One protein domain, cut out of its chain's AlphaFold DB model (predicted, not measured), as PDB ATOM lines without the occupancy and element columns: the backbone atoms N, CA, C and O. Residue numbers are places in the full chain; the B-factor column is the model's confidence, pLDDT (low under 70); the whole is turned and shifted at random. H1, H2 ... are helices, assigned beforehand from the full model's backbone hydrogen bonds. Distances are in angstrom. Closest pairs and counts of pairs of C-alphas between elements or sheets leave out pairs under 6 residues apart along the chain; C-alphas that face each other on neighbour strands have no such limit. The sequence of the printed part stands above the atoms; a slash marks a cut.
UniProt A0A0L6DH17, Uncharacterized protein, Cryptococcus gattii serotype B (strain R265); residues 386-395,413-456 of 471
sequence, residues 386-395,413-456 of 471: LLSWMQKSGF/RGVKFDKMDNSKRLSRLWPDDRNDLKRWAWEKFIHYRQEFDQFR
ATOM      1  N   LEU A 386      22.950  29.007 -54.266       86.06
ATOM      2  CA  LEU A 386      22.950  30.168 -53.359       86.06
ATOM      3  C   LEU A 386      22.583  31.489 -54.057       86.06
ATOM      4  O   LEU A 386      21.683  32.193 -53.607       86.06
ATOM      5  N   LEU A 387      23.224  31.813 -55.184       87.06
ATOM      6  CA  LEU A 387      22.959  33.060 -55.909       87.06
ATOM      7  C   LEU A 387      21.528  33.131 -56.471       87.06
ATOM      8  O   LEU A 387      20.881  34.172 -56.370       87.06
ATOM      9  N   SER A 388      20.999  32.033 -57.014       87.62
ATOM     10  CA  SER A 388      19.620  31.956 -57.514       87.62
ATOM     11  C   SER A 388      18.593  32.068 -56.380       87.62
ATOM     12  O   SER A 388      17.565  32.727 -56.533       87.62
ATOM     13  N   TRP A 389      18.898  31.485 -55.218       86.94
ATOM     14  CA  TRP A 389      18.109  31.593 -53.988       86.94
ATOM     15  C   TRP A 389      18.110  33.028 -53.420       86.94
ATOM     16  O   TRP A 389      17.063  33.562 -53.034       86.94
ATOM     17  N   MET A 390      19.256  33.718 -53.456       85.94
ATOM     18  CA  MET A 390      19.356  35.141 -53.094       85.94
ATOM     19  C   MET A 390      18.610  36.044 -54.092       85.94
ATOM     20  O   MET A 390      17.925  36.981 -53.680       85.94
ATOM     21  N   GLN A 391      18.632  35.726 -55.389       87.81
ATOM     22  CA  GLN A 391      17.824  36.440 -56.387       87.81
ATOM     23  C   GLN A 391      16.317  36.263 -56.150       87.81
ATOM     24  O   GLN A 391      15.598  37.260 -56.069       87.81
ATOM     25  N   LYS A 392      15.822  35.032 -55.946       86.44
ATOM     26  CA  LYS A 392      14.391  34.793 -55.662       86.44
ATOM     27  C   LYS A 392      13.909  35.437 -54.358       86.44
ATOM     28  O   LYS A 392      12.762  35.875 -54.279       86.44
ATOM     29  N   SER A 393      14.772  35.559 -53.350       82.50
ATOM     30  CA  SER A 393      14.442  36.260 -52.100       82.50
ATOM     31  C   SER A 393      14.464  37.799 -52.203       82.50
ATOM     32  O   SER A 393      14.029  38.480 -51.265       82.50
ATOM     33  N   GLY A 394      14.861  38.346 -53.360       85.50
ATOM     34  CA  GLY A 394      14.752  39.764 -53.712       85.50
ATOM     35  C   GLY A 394      16.062  40.551 -53.645       85.50
ATOM     36  O   GLY A 394      16.010  41.778 -53.531       85.50
ATOM     37  N   PHE A 395      17.222  39.887 -53.668       89.69
ATOM     38  CA  PHE A 395      18.511  40.552 -53.868       89.69
ATOM     39  C   PHE A 395      18.847  40.679 -55.359       89.69
ATOM     40  O   PHE A 395      18.549  39.802 -56.163       89.69
ATOM     41  N   ARG A 413      29.409  44.347 -54.601       85.25
ATOM     42  CA  ARG A 413      29.514  45.796 -54.780       85.25
ATOM     43  C   ARG A 413      28.247  46.321 -55.442       85.25
ATOM     44  O   ARG A 413      27.882  45.898 -56.534       85.25
ATOM     45  N   GLY A 414      27.572  47.257 -54.772       85.31
ATOM     46  CA  GLY A 414      26.309  47.820 -55.252       85.31
ATOM     47  C   GLY A 414      25.088  46.910 -55.069       85.31
ATOM     48  O   GLY A 414      24.108  47.089 -55.795       85.31
ATOM     49  N   VAL A 415      25.129  45.960 -54.122       90.00
ATOM     50  CA  VAL A 415      23.979  45.123 -53.742       90.00
ATOM     51  C   VAL A 415      22.693  45.947 -53.548       90.00
ATOM     52  O   VAL A 415      22.665  47.023 -52.941       90.00
ATOM     53  N   LYS A 416      21.596  45.423 -54.086       89.44
ATOM     54  CA  LYS A 416      20.219  45.908 -53.956       89.44
ATOM     55  C   LYS A 416      19.394  44.840 -53.257       89.44
ATOM     56  O   LYS A 416      19.672  43.651 -53.389       89.44
ATOM     57  N   PHE A 417      18.368  45.270 -52.534       88.69
ATOM     58  CA  PHE A 417      17.447  44.358 -51.865       88.69
ATOM     59  C   PHE A 417      16.049  44.966 -51.890       88.69
ATOM     60  O   PHE A 417      15.796  45.982 -51.241       88.69
ATOM     61  N   ASP A 418      15.128  44.368 -52.642       86.00
ATOM     62  CA  ASP A 418      13.866  45.011 -53.028       86.00
ATOM     63  C   ASP A 418      13.003  45.417 -51.830       86.00
ATOM     64  O   ASP A 418      12.351  46.463 -51.843       86.00
ATOM     65  N   LYS A 419      13.024  44.631 -50.750       79.81
ATOM     66  CA  LYS A 419      12.271  44.926 -49.516       79.81
ATOM     67  C   LYS A 419      12.854  46.101 -48.730       79.81
ATOM     68  O   LYS A 419      12.130  46.757 -47.981       79.81
ATOM     69  N   MET A 420      14.137  46.388 -48.927       77.44
ATOM     70  CA  MET A 420      14.826  47.550 -48.377       77.44
ATOM     71  C   MET A 420      14.678  48.773 -49.280       77.44
ATOM     72  O   MET A 420      14.328  49.851 -48.801       77.44
ATOM     73  N   ASP A 421      14.871  48.609 -50.587       82.69
ATOM     74  CA  ASP A 421      14.857  49.717 -51.540       82.69
ATOM     75  C   ASP A 421      13.447  50.268 -51.817       82.69
ATOM     76  O   ASP A 421      13.293  51.482 -51.962       82.69
ATOM     77  N   ASN A 422      12.403  49.431 -51.758       79.88
ATOM     78  CA  ASN A 422      11.003  49.873 -51.843       79.88
ATOM     79  C   ASN A 422      10.422  50.378 -50.497       79.88
ATOM     80  O   ASN A 422       9.266  50.814 -50.429       79.88
ATOM     81  N   SER A 423      11.187  50.335 -49.398       75.50
ATOM     82  CA  SER A 423      10.703  50.734 -48.070       75.50
ATOM     83  C   SER A 423      10.656  52.257 -47.904       75.50
ATOM     84  O   SER A 423      11.666  52.915 -47.663       75.50
ATOM     85  N   LYS A 424       9.441  52.823 -47.900       72.00
ATOM     86  CA  LYS A 424       9.168  54.258 -47.638       72.00
ATOM     87  C   LYS A 424       9.638  54.775 -46.263       72.00
ATOM     88  O   LYS A 424       9.581  55.983 -46.025       72.00
ATOM     89  N   ARG A 425      10.040  53.891 -45.335       68.31
ATOM     90  CA  ARG A 425      10.724  54.288 -44.088       68.31
ATOM     91  C   ARG A 425      12.241  54.349 -44.297       68.31
ATOM     92  O   ARG A 425      12.832  55.355 -43.929       68.31
ATOM     93  N   LEU A 426      12.846  53.340 -44.931       69.31
ATOM     94  CA  LEU A 426      14.295  53.293 -45.192       69.31
ATOM     95  C   LEU A 426      14.750  54.276 -46.275       69.31
ATOM     96  O   LEU A 426      15.881  54.743 -46.227       69.31
ATOM     97  N   SER A 427      13.867  54.693 -47.185       71.25
ATOM     98  CA  SER A 427      14.149  55.726 -48.194       71.25
ATOM     99  C   SER A 427      14.452  57.124 -47.620       71.25
ATOM    100  O   SER A 427      14.590  58.073 -48.387       71.25
ATOM    101  N   ARG A 428      14.480  57.269 -46.289       74.38
ATOM    102  CA  ARG A 428      14.825  58.484 -45.537       74.38
ATOM    103  C   ARG A 428      16.186  58.407 -44.827       74.38
ATOM    104  O   ARG A 428      16.617  59.424 -44.297       74.38
ATOM    105  N   LEU A 429      16.811  57.228 -44.773       71.94
ATOM    106  CA  LEU A 429      18.187  57.057 -44.297       71.94
ATOM    107  C   LEU A 429      19.187  57.641 -45.303       71.94
ATOM    108  O   LEU A 429      18.833  57.857 -46.471       71.94
ATOM    109  N   TRP A 430      20.439  57.837 -44.884       76.69
ATOM    110  CA  TRP A 430      21.503  58.184 -45.823       76.69
ATOM    111  C   TRP A 430      21.786  57.018 -46.785       76.69
ATOM    112  O   TRP A 430      21.491  55.862 -46.468       76.69
ATOM    113  N   PRO A 431      22.338  57.290 -47.985       78.06
ATOM    114  CA  PRO A 431      22.702  56.237 -48.930       78.06
ATOM    115  C   PRO A 431      23.648  55.195 -48.324       78.06
ATOM    116  O   PRO A 431      23.480  54.009 -48.590       78.06
ATOM    117  N   ASP A 432      24.577  55.632 -47.473       77.81
ATOM    118  CA  ASP A 432      25.583  54.773 -46.849       77.81
ATOM    119  C   ASP A 432      24.945  53.836 -45.811       77.81
ATOM    120  O   ASP A 432      25.040  52.619 -45.974       77.81
ATOM    121  N   ASP A 433      24.149  54.366 -44.865       76.56
ATOM    122  CA  ASP A 433      23.359  53.558 -43.914       76.56
ATOM    123  C   ASP A 433      22.519  52.489 -44.641       76.56
ATOM    124  O   ASP A 433      22.397  51.349 -44.193       76.56
ATOM    125  N   ARG A 434      21.919  52.850 -45.788       73.38
ATOM    126  CA  ARG A 434      21.131  51.917 -46.610       73.38
ATOM    127  C   ARG A 434      21.986  50.844 -47.262       73.38
ATOM    128  O   ARG A 434      21.480  49.746 -47.452       73.38
ATOM    129  N   ASN A 435      23.216  51.144 -47.663       80.50
ATOM    130  CA  ASN A 435      24.099  50.165 -48.289       80.50
ATOM    131  C   ASN A 435      24.611  49.161 -47.251       80.50
ATOM    132  O   ASN A 435      24.565  47.956 -47.499       80.50
ATOM    133  N   ASP A 436      24.991  49.627 -46.063       81.00
ATOM    134  CA  ASP A 436      25.467  48.754 -44.986       81.00
ATOM    135  C   ASP A 436      24.340  47.873 -44.421       81.00
ATOM    136  O   ASP A 436      24.535  46.676 -44.212       81.00
ATOM    137  N   LEU A 437      23.109  48.391 -44.323       78.00
ATOM    138  CA  LEU A 437      21.933  47.573 -43.994       78.00
ATOM    139  C   LEU A 437      21.626  46.478 -45.040       78.00
ATOM    140  O   LEU A 437      21.053  45.448 -44.678       78.00
ATOM    141  N   LYS A 438      22.002  46.651 -46.318       81.62
ATOM    142  CA  LYS A 438      21.887  45.587 -47.338       81.62
ATOM    143  C   LYS A 438      23.004  44.557 -47.242       81.62
ATOM    144  O   LYS A 438      22.729  43.385 -47.471       81.62
ATOM    145  N   ARG A 439      24.228  44.979 -46.911       82.00
ATOM    146  CA  ARG A 439      25.374  44.082 -46.669       82.00
ATOM    147  C   ARG A 439      25.091  43.154 -45.491       82.00
ATOM    148  O   ARG A 439      25.074  41.943 -45.665       82.00
ATOM    149  N   TRP A 440      24.662  43.724 -44.367       84.50
ATOM    150  CA  TRP A 440      24.179  42.962 -43.215       84.50
ATOM    151  C   TRP A 440      23.012  42.023 -43.584       84.50
ATOM    152  O   TRP A 440      22.976  40.872 -43.157       84.50
ATOM    153  N   ALA A 441      22.064  42.465 -44.423       81.81
ATOM    154  CA  ALA A 441      20.975  41.599 -44.883       81.81
ATOM    155  C   ALA A 441      21.473  40.438 -45.768       81.81
ATOM    156  O   ALA A 441      20.945  39.335 -45.654       81.81
ATOM    157  N   TRP A 442      22.480  40.667 -46.616       86.94
ATOM    158  CA  TRP A 442      23.136  39.653 -47.447       86.94
ATOM    159  C   TRP A 442      23.853  38.605 -46.581       86.94
ATOM    160  O   TRP A 442      23.567  37.413 -46.685       86.94
ATOM    161  N   GLU A 443      24.693  39.054 -45.645       84.38
ATOM    162  CA  GLU A 443      25.411  38.211 -44.677       84.38
ATOM    163  C   GLU A 443      24.453  37.339 -43.849       84.38
ATOM    164  O   GLU A 443      24.654  36.131 -43.723       84.38
ATOM    165  N   LYS A 444      23.358  37.915 -43.329       82.75
ATOM    166  CA  LYS A 444      22.343  37.161 -42.569       82.75
ATOM    167  C   LYS A 444      21.588  36.132 -43.415       82.75
ATOM    168  O   LYS A 444      21.114  35.142 -42.863       82.75
ATOM    169  N   PHE A 445      21.478  36.336 -44.726       83.38
ATOM    170  CA  PHE A 445      20.891  35.349 -45.634       83.38
ATOM    171  C   PHE A 445      21.825  34.169 -45.896       83.38
ATOM    172  O   PHE A 445      21.362  33.032 -45.918       83.38
ATOM    173  N   ILE A 446      23.126  34.425 -46.033       86.06
ATOM    174  CA  ILE A 446      24.141  33.373 -46.172       86.06
ATOM    175  C   ILE A 446      24.265  32.565 -44.890       86.06
ATOM    176  O   ILE A 446      24.215  31.343 -44.963       86.06
ATOM    177  N   HIS A 447      24.317  33.222 -43.728       81.38
ATOM    178  CA  HIS A 447      24.293  32.536 -42.434       81.38
ATOM    179  C   HIS A 447      23.080  31.610 -42.310       81.38
ATOM    180  O   HIS A 447      23.240  30.421 -42.053       81.38
ATOM    181  N   TYR A 448      21.873  32.115 -42.602       81.19
ATOM    182  CA  TYR A 448      20.667  31.283 -42.600       81.19
ATOM    183  C   TYR A 448      20.759  30.103 -43.578       81.19
ATOM    184  O   TYR A 448      20.281  29.015 -43.265       81.19
ATOM    185  N   ARG A 449      21.365  30.295 -44.757       80.12
ATOM    186  CA  ARG A 449      21.538  29.227 -45.747       80.12
ATOM    187  C   ARG A 449      22.544  28.171 -45.282       80.12
ATOM    188  O   ARG A 449      22.227  26.992 -45.340       80.12
ATOM    189  N   GLN A 450      23.695  28.582 -44.756       79.81
ATOM    190  CA  GLN A 450      24.719  27.687 -44.208       79.81
ATOM    191  C   GLN A 450      24.222  26.915 -42.982       79.81
ATOM    192  O   GLN A 450      24.529  25.737 -42.835       79.81
ATOM    193  N   GLU A 451      23.456  27.563 -42.101       77.38
ATOM    194  CA  GLU A 451      22.776  26.911 -40.977       77.38
ATOM    195  C   GLU A 451      21.716  25.922 -41.489       77.38
ATOM    196  O   GLU A 451      21.640  24.799 -41.003       77.38
ATOM    197  N   PHE A 452      20.930  26.289 -42.507       69.94
ATOM    198  CA  PHE A 452      19.928  25.403 -43.105       69.94
ATOM    199  C   PHE A 452      20.541  24.164 -43.771       69.94
ATOM    200  O   PHE A 452      20.054  23.061 -43.533       69.94
ATOM    201  N   ASP A 453      21.612  24.321 -44.553       66.00
ATOM    202  CA  ASP A 453      22.272  23.203 -45.235       66.00
ATOM    203  C   ASP A 453      22.930  22.219 -44.237       66.00
ATOM    204  O   ASP A 453      23.021  21.035 -44.538       66.00
ATOM    205  N   GLN A 454      23.283  22.655 -43.015       59.44
ATOM    206  CA  GLN A 454      23.700  21.771 -41.904       59.44
ATOM    207  C   GLN A 454      22.542  20.982 -41.262       59.44
ATOM    208  O   GLN A 454      22.778  19.959 -40.623       59.44
ATOM    209  N   PHE A 455      21.297  21.452 -41.400       55.47
ATOM    210  CA  PHE A 455      20.093  20.755 -40.926       55.47
ATOM    211  C   PHE A 455      19.345  20.014 -42.044       55.47
ATOM    212  O   PHE A 455      18.282  19.435 -41.796       55.47
ATOM    213  N   ARG A 456      19.884  20.009 -43.269       55.47
ATOM    214  CA  ARG A 456      19.441  19.116 -44.338       55.47
ATOM    215  C   ARG A 456      19.903  17.690 -43.985       55.47
ATOM    216  O   ARG A 456      21.097  17.504 -43.764       55.47
TER     217      ARG A 456
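What this domain is: This is residues 386 to 395 and 413 to 456 of the 471 residues of an uncharacterized protein of Cryptococcus gattii serotype B (strain R265) (UniProt A0A0L6DH17). One long helix, H3, makes the length of this model, and two much shorter helices, H1 and H2, sit along one side of it, H2 beside its first half and H1 beside its second. A loop after H2 folds back into H3, and both ends of H3 stick out, with residues 427 to 433 at one end and residues 451 to 456 at the other. The printed part has 54 residues with three named helices, in the order H1, H2, H3, and no named strand; the class is all helix. It is only just loose, close to compact, with a radius of gyration of the C-alphas of 12.4 A, and its elongated outline spans 40 by 21 by 17 A.

Where its parts are: Begin with H3, residues 431 to 454. Find C-alpha 431 at (22.702, 56.237, -48.930); from there the helix runs 35.2 A to C-alpha 454 at (23.700, 21.771, -41.904), and you will see y fall along the way. Then go back to the first printed residue, C-alpha 386 at (22.950, 30.168, -53.359), where H1 begins; it covers residues 386 to 392 and measures 10.0 A from first to last C-alpha. H2 is residues 418 to 421, 5.0 A from first to last C-alpha.

How they stand to each other: Look first at residues 445 to 449 of H3, the part that alone touches H1. H1 and H3 only just touch, with 3 pairs of C-alphas within 8 A; the closest C-alphas are those of Met 390 and Phe 445, 7.6 A apart. Their lines stand at a steep tilt of 61 degrees, and they run opposite ways. Go back along H3 to Lys 438, and you will find H2 close but not clearly touching: the closest C-alphas, those of Met 420 and Lys 438, are 7.4 A apart. H1 and H2 are apart. In the backbones of H1 and H3, every O i to N i+4 pair is within hydrogen-bond range. H2 is too short for such a pair, and its one O i to N i+3 pair is not within range.

The domain as a whole: The C-alphas of Arg 428 and Arg 456 are the two farthest apart, at 39.7 A. Without the stretches that stand free, the body has 41 residues and spans 30 by 18 by 18 A. The link from H1 to H2 runs across the cut: residues 396 to 412 are not printed, and C-alphas 395 and 413 are 12.2 A apart. The link from H2 to H3 is short, with 9 residues. The mean pLDDT of the printed part is 79.5; look for values under 70 at residues 425 to 426 and 452 to 456, of which 452 to 454 belong to H3.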